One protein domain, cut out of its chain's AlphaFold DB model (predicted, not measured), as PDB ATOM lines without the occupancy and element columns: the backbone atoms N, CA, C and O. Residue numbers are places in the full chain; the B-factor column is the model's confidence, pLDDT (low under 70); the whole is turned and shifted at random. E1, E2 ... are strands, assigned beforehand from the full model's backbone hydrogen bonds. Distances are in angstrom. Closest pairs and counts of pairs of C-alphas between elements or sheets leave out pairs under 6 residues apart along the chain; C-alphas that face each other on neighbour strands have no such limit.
ATOM      1  N   TRP A   2       2.794 -28.640 -22.476       72.75
ATOM      2  CA  TRP A   2       2.784 -28.819 -23.941       72.75
ATOM      3  C   TRP A   2       3.113 -27.492 -24.642       72.75
ATOM      4  O   TRP A   2       2.396 -26.518 -24.445       72.75
ATOM      5  N   PHE A   3       4.213 -27.404 -25.395       65.75
ATOM      6  CA  PHE A   3       4.654 -26.116 -25.979       65.75
ATOM      7  C   PHE A   3       5.512 -26.252 -27.246       65.75
ATOM      8  O   PHE A   3       5.751 -25.249 -27.914       65.75
ATOM      9  N   CYS A   4       6.045 -27.437 -27.556       61.88
ATOM     10  CA  CYS A   4       6.937 -27.601 -28.700       61.88
ATOM     11  C   CYS A   4       6.120 -28.065 -29.902       61.88
ATOM     12  O   CYS A   4       5.528 -29.138 -29.832       61.88
ATOM     13  N   VAL A   5       6.076 -27.256 -30.963       67.44
ATOM     14  CA  VAL A   5       5.458 -27.617 -32.243       67.44
ATOM     15  C   VAL A   5       6.538 -27.757 -33.302       67.44
ATOM     16  O   VAL A   5       7.233 -26.790 -33.615       67.44
ATOM     17  N   GLU A   6       6.661 -28.958 -33.857       70.50
ATOM     18  CA  GLU A   6       7.567 -29.259 -34.965       70.50
ATOM     19  C   GLU A   6       6.750 -29.654 -36.204       70.50
ATOM     20  O   GLU A   6       5.811 -30.447 -36.081       70.50
ATOM     21  N   PRO A   7       7.055 -29.115 -37.398       66.44
ATOM     22  CA  PRO A   7       6.410 -29.560 -38.623       66.44
ATOM     23  C   PRO A   7       6.829 -30.996 -38.928       66.44
ATOM     24  O   PRO A   7       8.013 -31.335 -38.890       66.44
ATOM     25  N   VAL A   8       5.850 -31.835 -39.255       64.81
ATOM     26  CA  VAL A   8       6.088 -33.230 -39.625       64.81
ATOM     27  C   VAL A   8       5.975 -33.348 -41.139       64.81
ATOM     28  O   VAL A   8       5.067 -32.799 -41.749       64.81
ATOM     29  N   SER A   9       6.919 -34.047 -41.765       54.75
ATOM     30  CA  SER A   9       6.882 -34.363 -43.196       54.75
ATOM     31  C   SER A   9       6.888 -35.877 -43.408       54.75
ATOM     32  O   SER A   9       7.698 -36.398 -44.177       54.75
ATOM     33  N   SER A  10       6.043 -36.601 -42.674       56.94
ATOM     34  CA  SER A  10       5.787 -38.023 -42.906       56.94
ATOM     35  C   SER A  10       4.457 -38.191 -43.636       56.94
ATOM     36  O   SER A  10       3.417 -37.657 -43.241       56.94
ATOM     37  N   ILE A  11       4.516 -38.924 -44.744       57.97
ATOM     38  CA  ILE A  11       3.350 -39.448 -45.447       57.97
ATOM     39  C   ILE A  11       3.240 -40.896 -44.984       57.97
ATOM     40  O   ILE A  11       4.075 -41.718 -45.365       57.97
ATOM     41  N   ASP A  12       2.258 -41.182 -44.137       55.03
ATOM     42  CA  ASP A  12       2.003 -42.539 -43.661       55.03
ATOM     43  C   ASP A  12       0.835 -43.132 -44.456       55.03
ATOM     44  O   ASP A  12      -0.221 -42.515 -44.561       55.03
ATOM     45  N   GLU A  13       1.061 -44.338 -44.983       53.56
ATOM     46  CA  GLU A  13       0.091 -45.278 -45.568       53.56
ATOM     47  C   GLU A  13      -0.882 -44.734 -46.640       53.56
ATOM     48  O   GLU A  13      -1.821 -43.982 -46.386       53.56
ATOM     49  N   SER A  14      -0.734 -45.233 -47.874       47.56
ATOM     50  CA  SER A  14      -1.803 -45.186 -48.873       47.56
ATOM     51  C   SER A  14      -2.805 -46.307 -48.586       47.56
ATOM     52  O   SER A  14      -2.513 -47.491 -48.762       47.56
ATOM     53  N   ILE A  15      -4.010 -45.951 -48.142       49.12
ATOM     54  CA  ILE A  15      -5.055 -46.932 -47.839       49.12
ATOM     55  C   ILE A  15      -6.077 -46.907 -48.975       49.12
ATOM     56  O   ILE A  15      -6.794 -45.931 -49.180       49.12
ATOM     57  N   VAL A  16      -6.097 -47.998 -49.748       47.25
ATOM     58  CA  VAL A  16      -7.117 -48.340 -50.758       47.25
ATOM     59  C   VAL A  16      -7.476 -47.171 -51.692       47.25
ATOM     60  O   VAL A  16      -8.633 -46.814 -51.848       47.25
ATOM     61  N   GLY A  17      -6.474 -46.554 -52.325       50.06
ATOM     62  CA  GLY A  17      -6.627 -45.761 -53.557       50.06
ATOM     63  C   GLY A  17      -7.455 -44.464 -53.520       50.06
ATOM     64  O   GLY A  17      -7.542 -43.828 -54.569       50.06
ATOM     65  N   VAL A  18      -8.040 -44.059 -52.384       55.28
ATOM     66  CA  VAL A  18      -8.942 -42.884 -52.318       55.28
ATOM     67  C   VAL A  18      -8.463 -41.793 -51.342       55.28
ATOM     68  O   VAL A  18      -8.697 -40.613 -51.604       55.28
ATOM     69  N   PHE A  19      -7.728 -42.125 -50.269       62.91
ATOM     70  CA  PHE A  19      -7.189 -41.124 -49.333       62.91
ATOM     71  C   PHE A  19      -5.733 -41.374 -48.931       62.91
ATOM     72  O   PHE A  19      -5.261 -42.509 -48.861       62.91
ATOM     73  N   CYS A  20      -5.033 -40.276 -48.648       65.69
ATOM     74  CA  CYS A  20      -3.674 -40.237 -48.126       65.69
ATOM     75  C   CYS A  20      -3.683 -39.510 -46.780       65.69
ATOM     76  O   CYS A  20      -4.285 -38.438 -46.660       65.69
ATOM     77  N   THR A  21      -3.018 -40.092 -45.784       70.81
ATOM     78  CA  THR A  21      -2.799 -39.448 -44.489       70.81
ATOM     79  C   THR A  21      -1.438 -38.761 -44.485       70.81
ATOM     80  O   THR A  21      -0.413 -39.374 -44.778       70.81
ATOM     81  N   SER A  22      -1.403 -37.490 -44.093       73.31
ATOM     82  CA  SER A  22      -0.146 -36.771 -43.854       73.31
ATOM     83  C   SER A  22      -0.118 -36.155 -42.460       73.31
ATOM     84  O   SER A  22      -1.124 -35.630 -41.978       73.31
ATOM     85  N   GLY A  23       1.030 -36.261 -41.790       73.06
ATOM     86  CA  GLY A  23       1.292 -35.525 -40.556       73.06
ATOM     87  C   GLY A  23       1.524 -34.053 -40.877       73.06
ATOM     88  O   GLY A  23       2.278 -33.741 -41.793       73.06
ATOM     89  N   LEU A  24       0.864 -33.149 -40.153       74.62
ATOM     90  CA  LEU A  24       1.068 -31.706 -40.295       74.62
ATOM     91  C   LEU A  24       2.050 -31.191 -39.247       74.62
ATOM     92  O   LEU A  24       3.029 -30.521 -39.570       74.62
ATOM     93  N   LEU A  25       1.782 -31.501 -37.980       77.50
ATOM     94  CA  LEU A  25       2.505 -30.952 -36.840       77.50
ATOM     95  C   LEU A  25       2.579 -31.965 -35.711       77.50
ATOM     96  O   LEU A  25       1.617 -32.694 -35.471       77.50
ATOM     97  N   ARG A  26       3.667 -31.909 -34.951       81.75
ATOM     98  CA  ARG A  26       3.865 -32.664 -33.721       81.75
ATOM     99  C   ARG A  26       3.942 -31.731 -32.527       81.75
ATOM    100  O   ARG A  26       4.702 -30.772 -32.561       81.75
ATOM    101  N   ILE A  27       3.166 -32.021 -31.489       83.44
ATOM    102  CA  ILE A  27       3.092 -31.294 -30.226       83.44
ATOM    103  C   ILE A  27       3.703 -32.172 -29.129       83.44
ATOM    104  O   ILE A  27       3.179 -33.248 -28.838       83.44
ATOM    105  N   SER A  28       4.780 -31.714 -28.488       80.69
ATOM    106  CA  SER A  28       5.433 -32.438 -27.383       80.69
ATOM    107  C   SER A  28       5.452 -31.647 -26.067       80.69
ATOM    108  O   SER A  28       5.336 -30.410 -26.028       80.69
ATOM    109  N   SER A  29       5.542 -32.386 -24.952       77.06
ATOM    110  CA  SER A  29       5.607 -31.840 -23.590       77.06
ATOM    111  C   SER A  29       7.049 -31.697 -23.093       77.06
ATOM    112  O   SER A  29       7.919 -32.508 -23.385       77.06
ATOM    113  N   LYS A  30       7.295 -30.662 -22.279       67.31
ATOM    114  CA  LYS A  30       8.596 -30.350 -21.636       67.31
ATOM    115  C   LYS A  30       8.879 -31.281 -20.457       67.31
ATOM    116  O   LYS A  30      10.015 -31.405 -20.016       67.31
ATOM    117  N   GLU A  31       7.813 -31.859 -19.917       71.81
ATOM    118  CA  GLU A  31       7.781 -32.700 -18.723       71.81
ATOM    119  C   GLU A  31       7.200 -34.060 -19.104       71.81
ATOM    120  O   GLU A  31       6.312 -34.128 -19.959       71.81
ATOM    121  N   THR A  32       7.667 -35.124 -18.449       70.06
ATOM    122  CA  THR A  32       7.149 -36.475 -18.672       70.06
ATOM    123  C   THR A  32       5.680 -36.555 -18.282       70.06
ATOM    124  O   THR A  32       5.263 -36.131 -17.199       70.06
ATOM    125  N   ILE A 271     -19.644 -47.418 -30.910       91.62
ATOM    126  CA  ILE A 271     -19.010 -46.115 -31.148       91.62
ATOM    127  C   ILE A 271     -18.254 -45.680 -29.884       91.62
ATOM    128  O   ILE A 271     -18.810 -45.721 -28.790       91.62
ATOM    129  N   GLU A 272     -16.997 -45.267 -30.017       90.06
ATOM    130  CA  GLU A 272     -16.215 -44.672 -28.927       90.06
ATOM    131  C   GLU A 272     -16.362 -43.144 -28.923       90.06
ATOM    132  O   GLU A 272     -16.703 -42.556 -27.894       90.06
ATOM    133  N   GLU A 273     -16.172 -42.496 -30.071       89.19
ATOM    134  CA  GLU A 273     -16.321 -41.048 -30.237       89.19
ATOM    135  C   GLU A 273     -17.040 -40.713 -31.551       89.19
ATOM    136  O   GLU A 273     -16.968 -41.470 -32.519       89.19
ATOM    137  N   LEU A 274     -17.752 -39.577 -31.580       90.62
ATOM    138  CA  LEU A 274     -18.328 -39.040 -32.812       90.62
ATOM    139  C   LEU A 274     -18.234 -37.516 -32.928       90.62
ATOM    140  O   LEU A 274     -18.426 -36.778 -31.947       90.62
ATOM    141  N   VAL A 275     -18.093 -37.079 -34.179       88.81
ATOM    142  CA  VAL A 275     -18.164 -35.698 -34.665       88.81
ATOM    143  C   VAL A 275     -19.147 -35.620 -35.842       88.81
ATOM    144  O   VAL A 275     -19.215 -36.517 -36.679       88.81
ATOM    145  N   ILE A 276     -19.924 -34.539 -35.907       85.19
ATOM    146  CA  ILE A 276     -20.892 -34.287 -36.987       85.19
ATOM    147  C   ILE A 276     -20.209 -33.454 -38.082       85.19
ATOM    148  O   ILE A 276     -19.765 -32.345 -37.787       85.19
ATOM    149  N   LEU A 277     -20.165 -33.960 -39.322       77.81
ATOM    150  CA  LEU A 277     -19.572 -33.307 -40.499       77.81
ATOM    151  C   LEU A 277     -20.663 -32.657 -41.379       77.81
ATOM    152  O   LEU A 277     -20.885 -33.085 -42.502       77.81
ATOM    153  N   GLU A 278     -21.359 -31.644 -40.854       65.19
ATOM    154  CA  GLU A 278     -22.380 -30.792 -41.519       65.19
ATOM    155  C   GLU A 278     -23.542 -31.474 -42.308       65.19
ATOM    156  O   GLU A 278     -23.518 -32.627 -42.729       65.19
ATOM    157  N   THR A 279     -24.648 -30.739 -42.474       54.72
ATOM    158  CA  THR A 279     -25.933 -31.221 -43.012       54.72
ATOM    159  C   THR A 279     -26.178 -30.670 -44.417       54.72
ATOM    160  O   THR A 279     -26.602 -29.529 -44.571       54.72
ATOM    161  N   THR A 280     -25.976 -31.474 -45.463       49.50
ATOM    162  CA  THR A 280     -26.682 -31.229 -46.735       49.50
ATOM    163  C   THR A 280     -28.127 -31.692 -46.561       49.50
ATOM    164  O   THR A 280     -28.329 -32.741 -45.961       49.50
ATOM    165  N   GLY A 281     -29.119 -30.933 -47.043       55.22
ATOM    166  CA  GLY A 281     -30.539 -31.025 -46.642       55.22
ATOM    167  C   GLY A 281     -31.235 -32.399 -46.652       55.22
ATOM    168  O   GLY A 281     -32.323 -32.500 -46.097       55.22
ATOM    169  N   GLU A 282     -30.627 -33.451 -47.207       56.22
ATOM    170  CA  GLU A 282     -31.175 -34.817 -47.199       56.22
ATOM    171  C   GLU A 282     -30.255 -35.890 -46.572       56.22
ATOM    172  O   GLU A 282     -30.759 -36.933 -46.162       56.22
ATOM    173  N   ILE A 283     -28.934 -35.674 -46.447       65.62
ATOM    174  CA  ILE A 283     -27.987 -36.671 -45.898       65.62
ATOM    175  C   ILE A 283     -26.930 -35.980 -45.031       65.62
ATOM    176  O   ILE A 283     -26.279 -35.027 -45.471       65.62
ATOM    177  N   ILE A 284     -26.735 -36.499 -43.816       78.00
ATOM    178  CA  ILE A 284     -25.705 -36.051 -42.870       78.00
ATOM    179  C   ILE A 284     -24.556 -37.056 -42.862       78.00
ATOM    180  O   ILE A 284     -24.792 -38.260 -42.851       78.00
ATOM    181  N   GLU A 285     -23.315 -36.578 -42.833       83.69
ATOM    182  CA  GLU A 285     -22.134 -37.427 -42.646       83.69
ATOM    183  C   GLU A 285     -21.619 -37.302 -41.204       83.69
ATOM    184  O   GLU A 285     -21.522 -36.206 -40.647       83.69
ATOM    185  N   LEU A 286     -21.309 -38.435 -40.578       86.44
ATOM    186  CA  LEU A 286     -20.733 -38.507 -39.237       86.44
ATOM    187  C   LEU A 286     -19.328 -39.102 -39.325       86.44
ATOM    188  O   LEU A 286     -19.131 -40.132 -39.974       86.44
ATOM    189  N   LEU A 287     -18.374 -38.476 -38.640       88.69
ATOM    190  CA  LEU A 287     -17.043 -39.026 -38.406       88.69
ATOM    191  C   LEU A 287     -17.044 -39.726 -37.053       88.69
ATOM    192  O   LEU A 287     -17.358 -39.101 -36.037       88.69
ATOM    193  N   ILE A 288     -16.723 -41.015 -37.033       89.88
ATOM    194  CA  ILE A 288     -16.792 -41.837 -35.823       89.88
ATOM    195  C   ILE A 288     -15.495 -42.610 -35.603       89.88
ATOM    196  O   ILE A 288     -14.842 -42.999 -36.568       89.88
ATOM    197  N   THR A 289     -15.172 -42.906 -34.347       90.19
ATOM    198  CA  THR A 289     -14.220 -43.965 -33.978       90.19
ATOM    199  C   THR A 289     -14.973 -45.106 -33.308       90.19
ATOM    200  O   THR A 289     -15.923 -44.882 -32.552       90.19
ATOM    201  N   THR A 290     -14.600 -46.349 -33.597       90.50
ATOM    202  CA  THR A 290     -15.217 -47.526 -32.975       90.50
ATOM    203  C   THR A 290     -14.501 -47.910 -31.688       90.50
ATOM    204  O   THR A 290     -13.308 -47.675 -31.526       90.50
ATOM    205  N   LYS A 291     -15.205 -48.583 -30.777       88.50
ATOM    206  CA  LYS A 291     -14.542 -49.399 -29.751       88.50
ATOM    207  C   LYS A 291     -13.751 -50.539 -30.414       88.50
ATOM    208  O   LYS A 291     -14.078 -50.885 -31.555       88.50
ATOM    209  N   PRO A 292     -12.758 -51.130 -29.720       85.56
ATOM    210  CA  PRO A 292     -12.021 -52.274 -30.242       85.56
ATOM    211  C   PRO A 292     -12.985 -53.383 -30.674       85.56
ATOM    212  O   PRO A 292     -13.871 -53.783 -29.909       85.56
ATOM    213  N   ASP A 293     -12.839 -53.836 -31.917       79.94
ATOM    214  CA  ASP A 293     -13.604 -54.953 -32.461       79.94
ATOM    215  C   ASP A 293     -13.195 -56.289 -31.801       79.94
ATOM    216  O   ASP A 293     -12.364 -56.340 -30.891       79.94
ATOM    217  N   CYS A 294     -13.772 -57.411 -32.244       77.00
ATOM    218  CA  CYS A 294     -13.410 -58.732 -31.716       77.00
ATOM    219  C   CYS A 294     -11.931 -59.112 -31.939       77.00
ATOM    220  O   CYS A 294     -11.440 -60.013 -31.260       77.00
ATOM    221  N   ASN A 295     -11.230 -58.421 -32.842       78.50
ATOM    222  CA  ASN A 295      -9.806 -58.584 -33.124       78.50
ATOM    223  C   ASN A 295      -8.938 -57.532 -32.406       78.50
ATOM    224  O   ASN A 295      -7.724 -57.514 -32.601       78.50
ATOM    225  N   GLY A 296      -9.537 -56.661 -31.585       79.81
ATOM    226  CA  GLY A 296      -8.853 -55.579 -30.877       79.81
ATOM    227  C   GLY A 296      -8.575 -54.331 -31.721       79.81
ATOM    228  O   GLY A 296      -7.888 -53.433 -31.240       79.81
ATOM    229  N   LYS A 297      -9.092 -54.244 -32.953       82.94
ATOM    230  CA  LYS A 297      -8.850 -53.122 -33.869       82.94
ATOM    231  C   LYS A 297      -9.800 -51.962 -33.612       82.94
ATOM    232  O   LYS A 297     -11.004 -52.158 -33.435       82.94
ATOM    233  N   ILE A 298      -9.266 -50.747 -33.659       86.69
ATOM    234  CA  ILE A 298     -10.030 -49.498 -33.583       86.69
ATOM    235  C   ILE A 298     -10.121 -48.922 -34.991       86.69
ATOM    236  O   ILE A 298      -9.107 -48.792 -35.670       86.69
ATOM    237  N   LEU A 299     -11.330 -48.588 -35.442       88.12
ATOM    238  CA  LEU A 299     -11.568 -48.072 -36.788       88.12
ATOM    239  C   LEU A 299     -12.142 -46.656 -36.726       88.12
ATOM    240  O   LEU A 299     -13.101 -46.409 -35.996       88.12
ATOM    241  N   MET A 300     -11.612 -45.740 -37.534       87.44
ATOM    242  CA  MET A 300     -12.262 -44.474 -37.865       87.44
ATOM    243  C   MET A 300     -13.146 -44.688 -39.091       87.44
ATOM    244  O   MET A 300     -12.682 -45.247 -40.082       87.44
ATOM    245  N   LYS A 301     -14.411 -44.261 -39.051       87.44
ATOM    246  CA  LYS A 301     -15.352 -44.420 -40.168       87.44
ATOM    247  C   LYS A 301     -16.061 -43.115 -40.503       87.44
ATOM    248  O   LYS A 301     -16.392 -42.342 -39.605       87.44
ATOM    249  N   ILE A 302     -16.345 -42.914 -41.788       85.56
ATOM    250  CA  ILE A 302     -17.285 -41.890 -42.263       85.56
ATOM    251  C   ILE A 302     -18.590 -42.598 -42.601       85.56
ATOM    252  O   ILE A 302     -18.627 -43.445 -43.499       85.56
ATOM    253  N   VAL A 303     -19.656 -42.273 -41.872       85.94
ATOM    254  CA  VAL A 303     -20.958 -42.939 -42.000       85.94
ATOM    255  C   VAL A 303     -22.044 -41.953 -42.406       85.94
ATOM    256  O   VAL A 303     -22.049 -40.800 -41.975       85.94
ATOM    257  N   SER A 304     -22.973 -42.408 -43.242       84.81
ATOM    258  CA  SER A 304     -24.154 -41.625 -43.617       84.81
ATOM    259  C   SER A 304     -25.223 -41.761 -42.537       84.81
ATOM    260  O   SER A 304     -25.462 -42.855 -42.040       84.81
ATOM    261  N   PHE A 305     -25.909 -40.681 -42.195       81.75
ATOM    262  CA  PHE A 305     -27.025 -40.660 -41.257       81.75
ATOM    263  C   PHE A 305     -28.308 -40.239 -41.996       81.75
ATOM    264  O   PHE A 305     -28.245 -39.298 -42.794       81.75
ATOM    265  N   PRO A 306     -29.466 -40.898 -41.765       75.00
ATOM    266  CA  PRO A 306     -29.756 -41.888 -40.715       75.00
ATOM    267  C   PRO A 306     -29.455 -43.352 -41.077       75.00
ATOM    268  O   PRO A 306     -29.624 -44.217 -40.222       75.00
ATOM    269  N   SER A 307     -29.032 -43.658 -42.313       80.56
ATOM    270  CA  SER A 307     -28.865 -45.053 -42.773       80.56
ATOM    271  C   SER A 307     -27.777 -45.837 -42.030       80.56
ATOM    272  O   SER A 307     -27.795 -47.063 -42.035       80.56
ATOM    273  N   MET A 308     -26.838 -45.141 -41.382       83.56
ATOM    274  CA  MET A 308     -25.633 -45.692 -40.753       83.56
ATOM    275  C   MET A 308     -24.758 -46.501 -41.723       83.56
ATOM    276  O   MET A 308     -23.952 -47.334 -41.306       83.56
ATOM    277  N   GLU A 309     -24.883 -46.234 -43.027       82.56
ATOM    278  CA  GLU A 309     -24.071 -46.861 -44.066       82.56
ATOM    279  C   GLU A 309     -22.639 -46.329 -44.022       82.56
ATOM    280  O   GLU A 309     -22.400 -45.116 -44.065       82.56
ATOM    281  N   ILE A 310     -21.682 -47.253 -43.961       82.88
ATOM    282  CA  ILE A 310     -20.251 -46.953 -43.970       82.88
ATOM    283  C   ILE A 310     -19.866 -46.527 -45.383       82.88
ATOM    284  O   ILE A 310     -19.946 -47.324 -46.315       82.88
ATOM    285  N   ARG A 311     -19.428 -45.276 -45.543       76.62
ATOM    286  CA  ARG A 311     -18.832 -44.817 -46.802       76.62
ATOM    287  C   ARG A 311     -17.364 -45.195 -46.876       76.62
ATOM    288  O   ARG A 311     -16.889 -45.582 -47.937       76.62
ATOM    289  N   GLN A 312     -16.655 -45.022 -45.761       76.25
ATOM    290  CA  GLN A 312     -15.203 -45.176 -45.668       76.25
ATOM    291  C   GLN A 312     -14.806 -45.634 -44.262       76.25
ATOM    292  O   GLN A 312     -15.482 -45.285 -43.290       76.25
ATOM    293  N   GLU A 313     -13.707 -46.384 -44.153       81.44
ATOM    294  CA  GLU A 313     -13.124 -46.825 -42.882       81.44
ATOM    295  C   GLU A 313     -11.588 -46.893 -42.936       81.44
ATOM    296  O   GLU A 313     -11.014 -47.145 -43.993       81.44
ATOM    297  N   MET A 314     -10.938 -46.657 -41.796       81.25
ATOM    298  CA  MET A 314      -9.482 -46.648 -41.623       81.25
ATOM    299  C   MET A 314      -9.113 -47.230 -40.253       81.25
ATOM    300  O   MET A 314      -9.791 -46.941 -39.269       81.25
ATOM    301  N   GLU A 315      -8.060 -48.049 -40.177       83.31
ATOM    302  CA  GLU A 315      -7.534 -48.567 -38.905       83.31
ATOM    303  C   GLU A 315      -6.748 -47.477 -38.167       83.31
ATOM    304  O   GLU A 315      -5.955 -46.759 -38.771       83.31
ATOM    305  N   MET A 316      -6.999 -47.338 -36.866       82.44
ATOM    306  CA  MET A 316      -6.430 -46.288 -36.024       82.44
ATOM    307  C   MET A 316      -5.587 -46.872 -34.897       82.44
ATOM    308  O   MET A 316      -5.817 -47.992 -34.435       82.44
ATOM    309  N   SER A 317      -4.650 -46.068 -34.394       78.62
ATOM    310  CA  SER A 317      -3.953 -46.366 -33.145       78.62
ATOM    311  C   SER A 317      -4.882 -46.190 -31.936       78.62
ATOM    312  O   SER A 317      -5.880 -45.466 -31.995       78.62
ATOM    313  N   GLU A 318      -4.519 -46.821 -30.814       77.44
ATOM    314  CA  GLU A 318      -5.267 -46.776 -29.546       77.44
ATOM    315  C   GLU A 318      -5.568 -45.350 -29.056       77.44
ATOM    316  O   GLU A 318      -6.590 -45.093 -28.422       77.44
ATOM    317  N   HIS A 319      -4.692 -44.405 -29.387       85.00
ATOM    318  CA  HIS A 319      -4.763 -43.025 -28.940       85.00
ATOM    319  C   HIS A 319      -5.082 -42.098 -30.112       85.00
ATOM    320  O   HIS A 319      -4.197 -41.445 -30.656       85.00
ATOM    321  N   THR A 320      -6.351 -42.059 -30.513       87.19
ATOM    322  CA  THR A 320      -6.849 -41.192 -31.590       87.19
ATOM    323  C   THR A 320      -8.003 -40.338 -31.078       87.19
ATOM    324  O   THR A 320      -8.942 -40.874 -30.492       87.19
ATOM    325  N   TRP A 321      -7.960 -39.035 -31.353       88.50
ATOM    326  CA  TRP A 321      -9.013 -38.076 -31.017       88.50
ATOM    327  C   TRP A 321      -9.554 -37.398 -32.270       88.50
ATOM    328  O   TRP A 321      -8.796 -36.997 -33.162       88.50
ATOM    329  N   LEU A 322     -10.875 -37.246 -32.327       90.06
ATOM    330  CA  LEU A 322     -11.537 -36.564 -33.434       90.06
ATOM    331  C   LEU A 322     -11.525 -35.040 -33.243       90.06
ATOM    332  O   LEU A 322     -11.743 -34.530 -32.146       90.06
ATOM    333  N   VAL A 323     -11.320 -34.302 -34.335       88.44
ATOM    334  CA  VAL A 323     -11.452 -32.837 -34.361       88.44
ATOM    335  C   VAL A 323     -12.864 -32.484 -34.821       88.44
ATOM    336  O   VAL A 323     -13.311 -32.942 -35.877       88.44
ATOM    337  N   GLN A 324     -13.573 -31.663 -34.043       86.75
ATOM    338  CA  GLN A 324     -14.857 -31.088 -34.444       86.75
ATOM    339  C   GLN A 324     -14.629 -30.175 -35.649       86.75
ATOM    340  O   GLN A 324     -13.877 -29.220 -35.533       86.75
ATOM    341  N   GLN A 325     -15.243 -30.448 -36.800       85.25
ATOM    342  CA  GLN A 325     -14.946 -29.726 -38.043       85.25
ATOM    343  C   GLN A 325     -16.172 -29.638 -38.967       85.25
ATOM    344  O   GLN A 325     -16.997 -30.558 -38.945       85.25
ATOM    345  N   PRO A 326     -16.315 -28.568 -39.778       73.81
ATOM    346  CA  PRO A 326     -17.333 -28.497 -40.825       73.81
ATOM    347  C   PRO A 326     -17.018 -29.485 -41.954       73.81
ATOM    348  O   PRO A 326     -15.921 -30.051 -42.020       73.81
ATOM    349  N   LYS A 327     -17.957 -29.682 -42.888       65.44
ATOM    350  CA  LYS A 327     -17.714 -30.567 -44.035       65.44
ATOM    351  C   LYS A 327     -16.738 -29.920 -45.020       65.44
ATOM    352  O   LYS A 327     -17.140 -29.274 -45.985       65.44
ATOM    353  N   ASN A 328     -15.443 -30.156 -44.833       58.69
ATOM    354  CA  ASN A 328     -14.423 -29.825 -45.822       58.69
ATOM    355  C   ASN A 328     -14.078 -31.075 -46.648       58.69
ATOM    356  O   ASN A 328     -13.251 -31.895 -46.272       58.69
ATOM    357  N   SER A 329     -14.735 -31.248 -47.800       51.41
ATOM    358  CA  SER A 329     -14.619 -32.467 -48.633       51.41
ATOM    359  C   SER A 329     -13.231 -32.733 -49.247       51.41
ATOM    360  O   SER A 329     -13.066 -33.714 -49.980       51.41
ATOM    361  N   ALA A 330     -12.254 -31.856 -49.005       57.66
ATOM    362  CA  ALA A 330     -10.879 -32.029 -49.453       57.66
ATOM    363  C   ALA A 330      -9.951 -32.583 -48.361       57.66
ATOM    364  O   ALA A 330      -9.019 -33.295 -48.718       57.66
ATOM    365  N   ASN A 331     -10.207 -32.265 -47.084       70.75
ATOM    366  CA  ASN A 331      -9.287 -32.480 -45.968       70.75
ATOM    367  C   ASN A 331     -10.057 -32.778 -44.667       70.75
ATOM    368  O   ASN A 331     -10.877 -31.958 -44.258       70.75
ATOM    369  N   ILE A 332      -9.763 -33.898 -44.000       80.62
ATOM    370  CA  ILE A 332     -10.308 -34.238 -42.669       80.62
ATOM    371  C   ILE A 332      -9.173 -34.247 -41.646       80.62
ATOM    372  O   ILE A 332      -8.176 -34.936 -41.848       80.62
ATOM    373  N   TYR A 333      -9.327 -33.520 -40.541       84.38
ATOM    374  CA  TYR A 333      -8.315 -33.421 -39.484       84.38
ATOM    375  C   TYR A 333      -8.619 -34.355 -38.307       84.38
ATOM    376  O   TYR A 333      -9.770 -34.479 -37.883       84.38
ATOM    377  N   TYR A 334      -7.584 -34.979 -37.745       87.50
ATOM    378  CA  TYR A 334      -7.660 -35.756 -36.503       87.50
ATOM    379  C   TYR A 334      -6.331 -35.685 -35.735       87.50
ATOM    380  O   TYR A 334      -5.303 -35.306 -36.296       87.50
ATOM    381  N   ILE A 335      -6.344 -36.028 -34.446       88.06
ATOM    382  CA  ILE A 335      -5.154 -35.989 -33.582       88.06
ATOM    383  C   ILE A 335      -4.766 -37.421 -33.209       88.06
ATOM    384  O   ILE A 335      -5.589 -38.171 -32.684       88.06
ATOM    385  N   ALA A 336      -3.513 -37.795 -33.457       86.81
ATOM    386  CA  ALA A 336      -2.944 -39.090 -33.095       86.81
ATOM    387  C   ALA A 336      -1.940 -38.939 -31.945       86.81
ATOM    388  O   ALA A 336      -1.101 -38.046 -31.953       86.81
ATOM    389  N   GLY A 337      -2.010 -39.817 -30.950       85.56
ATOM    390  CA  GLY A 337      -1.081 -39.884 -29.828       85.56
ATOM    391  C   GLY A 337       0.030 -40.899 -30.066       85.56
ATOM    392  O   GLY A 337      -0.229 -42.037 -30.456       85.56
ATOM    393  N   LEU A 338       1.266 -40.500 -29.781       81.25
ATOM    394  CA  LEU A 338       2.461 -41.331 -29.864       81.25
ATOM    395  C   LEU A 338       2.980 -41.649 -28.456       81.25
ATOM    396  O   LEU A 338       3.315 -40.760 -27.667       81.25
ATOM    397  N   THR A 339       3.051 -42.938 -28.131       77.38
ATOM    398  CA  THR A 339       3.443 -43.434 -26.801       77.38
ATOM    399  C   THR A 339       4.940 -43.683 -26.646       77.38
ATOM    400  O   THR A 339       5.417 -43.743 -25.522       77.38
ATOM    401  N   HIS A 340       5.705 -43.808 -27.737       74.62
ATOM    402  CA  HIS A 340       7.162 -44.028 -27.706       74.62
ATOM    403  C   HIS A 340       7.617 -45.142 -26.735       74.62
ATOM    404  O   HIS A 340       8.609 -44.988 -26.030       74.62
ATOM    405  N   ASN A 341       6.910 -46.280 -26.720       67.50
ATOM    406  CA  ASN A 341       7.138 -47.434 -25.828       67.50
ATOM    407  C   ASN A 341       6.835 -47.207 -24.331       67.50
ATOM    408  O   ASN A 341       7.079 -48.107 -23.526       67.50
ATOM    409  N   GLU A 342       6.270 -46.061 -23.955       70.12
ATOM    410  CA  GLU A 342       5.683 -45.827 -22.632       70.12
ATOM    411  C   GLU A 342       4.200 -46.256 -22.615       70.12
ATOM    412  O   GLU A 342       3.552 -46.297 -23.660       70.12
ATOM    413  N   PRO A 343       3.600 -46.557 -21.451       72.31
ATOM    414  CA  PRO A 343       2.173 -46.885 -21.361       72.31
ATOM    415  C   PRO A 343       1.245 -45.666 -21.534       72.31
ATOM    416  O   PRO A 343       0.027 -45.810 -21.477       72.31
ATOM    417  N   ILE A 344       1.798 -44.456 -21.675       80.06
ATOM    418  CA  ILE A 344       1.066 -43.184 -21.718       80.06
ATOM    419  C   ILE A 344       1.601 -42.348 -22.882       80.06
ATOM    420  O   ILE A 344       2.807 -42.320 -23.125       80.06
ATOM    421  N   VAL A 345       0.705 -41.639 -23.574       82.56
ATOM    422  CA  VAL A 345       1.048 -40.764 -24.701       82.56
ATOM    423  C   VAL A 345       1.999 -39.646 -24.279       82.56
ATOM    424  O   VAL A 345       1.702 -38.899 -23.347       82.56
ATOM    425  N   GLN A 346       3.122 -39.526 -24.989       81.38
ATOM    426  CA  GLN A 346       4.151 -38.511 -24.737       81.38
ATOM    427  C   GLN A 346       4.124 -37.374 -25.769       81.38
ATOM    428  O   GLN A 346       4.528 -36.255 -25.453       81.38
ATOM    429  N   GLU A 347       3.637 -37.637 -26.986       83.56
ATOM    430  CA  GLU A 347       3.555 -36.651 -28.071       83.56
ATOM    431  C   GLU A 347       2.233 -36.777 -28.832       83.56
ATOM    432  O   GLU A 347       1.671 -37.868 -28.934       83.56
ATOM    433  N   PHE A 348       1.761 -35.670 -29.397       85.94
ATOM    434  CA  PHE A 348       0.590 -35.630 -30.271       85.94
ATOM    435  C   PHE A 348       0.980 -35.225 -31.676       85.94
ATOM    436  O   PHE A 348       1.846 -34.381 -31.858       85.94
ATOM    437  N   GLU A 349       0.304 -35.776 -32.668       85.81
ATOM    438  CA  GLU A 349       0.473 -35.418 -34.065       85.81
ATOM    439  C   GLU A 349      -0.883 -35.042 -34.662       85.81
ATOM    440  O   GLU A 349      -1.834 -35.825 -34.613       85.81
ATOM    441  N   LEU A 350      -0.986 -33.835 -35.216       84.50
ATOM    442  CA  LEU A 350      -2.136 -33.423 -36.012       84.50
ATOM    443  C   LEU A 350      -1.979 -34.022 -37.409       84.50
ATOM    444  O   LEU A 350      -1.029 -33.686 -38.121       84.50
ATOM    445  N   LYS A 351      -2.913 -34.884 -37.806       82.94
ATOM    446  CA  LYS A 351      -2.921 -35.551 -39.110       82.94
ATOM    447  C   LYS A 351      -4.081 -35.051 -39.971       82.94
ATOM    448  O   LYS A 351      -5.154 -34.721 -39.462       82.94
ATOM    449  N   ILE A 352      -3.848 -34.996 -41.281       79.19
ATOM    450  CA  ILE A 352      -4.833 -34.623 -42.300       79.19
ATOM    451  C   ILE A 352      -5.039 -35.783 -43.272       79.19
ATOM    452  O   ILE A 352      -4.079 -36.413 -43.719       79.19
ATOM    453  N   LEU A 353      -6.298 -36.063 -43.590       76.88
ATOM    454  CA  LEU A 353      -6.718 -37.051 -44.573       76.88
ATOM    455  C   LEU A 353      -7.164 -36.314 -45.844       76.88
ATOM    456  O   LEU A 353      -8.154 -35.581 -45.800       76.88
ATOM    457  N   SER A 354      -6.449 -36.497 -46.956       68.50
ATOM    458  CA  SER A 354      -6.690 -35.804 -48.236       68.50
ATOM    459  C   SER A 354      -7.016 -36.787 -49.366       68.50
ATOM    460  O   SER A 354      -6.473 -37.890 -49.406       68.50
ATOM    461  N   GLU A 355      -7.894 -36.389 -50.294       65.38
ATOM    462  CA  GLU A 355      -8.302 -37.198 -51.462       65.38
ATOM    463  C   GLU A 355      -7.134 -37.435 -52.440       65.38
ATOM    464  O   GLU A 355      -6.440 -36.484 -52.810       65.38
ATOM    465  N   THR A 356      -6.949 -38.674 -52.910       61.78
ATOM    466  CA  THR A 356      -5.820 -39.051 -53.784       61.78
ATOM    467  C   THR A 356      -6.088 -38.953 -55.285       61.78
ATOM    468  O   THR A 356      -5.118 -38.939 -56.038       61.78
ATOM    469  N   ASP A 357      -7.344 -38.876 -55.748       64.19
ATOM    470  CA  ASP A 357      -7.672 -38.754 -57.181       64.19
ATOM    471  C   ASP A 357      -7.603 -37.285 -57.664       64.19
ATOM    472  O   ASP A 357      -8.439 -36.459 -57.261       64.19
TER     473      ASP A 357
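Overview. This is residues 2 to 32 and 271 to 357 of the 1183 residues of an uncharacterized protein of Anopheles funestus (UniProt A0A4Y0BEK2). Two strongly twisted sheets make a sandwich in which they are only partly face to face: the larger, of E1, E2, E3, E8, E9 and E10, reaches away at its E1 end, while E4, E5, E6 and E7 form the smaller. E8, at one edge of the larger sheet, lies by E4 and E5, and the tight link from E7 to E8 takes the chain from one sheet to the other. The 118 printed residues include ten named strands, E1 to E10 in chain order, and no named helix; the class is all strand. The larger sheet is branched, the smaller runs E4, E5, E6, E7, and the neighbour pairs in both are antiparallel. The whole is compact, with a radius of gyration of the C-alphas of 15.1 A and spans of 48 by 32 by 25 A.

Along the chain. Begin in the larger sheet with E3, residues 19 to 29, which runs 30.2 A from C-alpha 19 at (-7.189, -41.124, -49.333). Beside it look for E10, residues 347 to 355, 26.2 A long and ending at (-8.302, -37.198, -51.462), then E9, residues 331 to 338, 21.8 A, and E8, residues 320 to 324. E1, residues 2 to 7, starts at (2.784, -28.819, -23.941), and E2 is residues 11 to 15. In the smaller sheet find E4, residues 271 to 280, 22.9 A; E5, residues 283 to 290, 21.2 A; E6, residues 298 to 305, 20.6 A, which bends by 53 degrees at residue 302; and E7, residues 310 to 316.

Arrangement. E1 and E2 lie on one side of E3, with N 26 and O 6 at 2.8 A and N 12 and O 21 at 3.3 A; E10 is on the other side, with N 27 and O 348 at 2.7 A. E9 lies on the other side of E10 from E3, with N 336 of E9 and O 349 at 2.8 A, and E8 is the next neighbour of E9, with N 321 of E8 and O 335 at 2.9 A; E8, E9 and E10 are a meander, each strand the antiparallel neighbour of the one before. E4 to E7 are another, with N 275 and O 287 at 2.8 A, N 305 and O 284 at 2.7 A, and N 300 and O 314 at 2.8 A. Between the sheets, the closest C-alphas of E4 and E8 are those of Val 275 and Gln 324, 5.7 A apart. E6 and E8 are near each other, while E1 and E4 are apart.

Size, cuts and confidence. The two C-alphas farthest apart, those of Glu 31 and Glu 282, are 48.3 A apart. Residues 33 to 270 are not printed, and C-alphas 32 and 271 stand 30.5 A apart across this cut. Of the links that are printed whole, none is long. Mean pLDDT of the printed part is 75.6; 33 residues are under 70, among them residues 7 to 20 and 278 to 283.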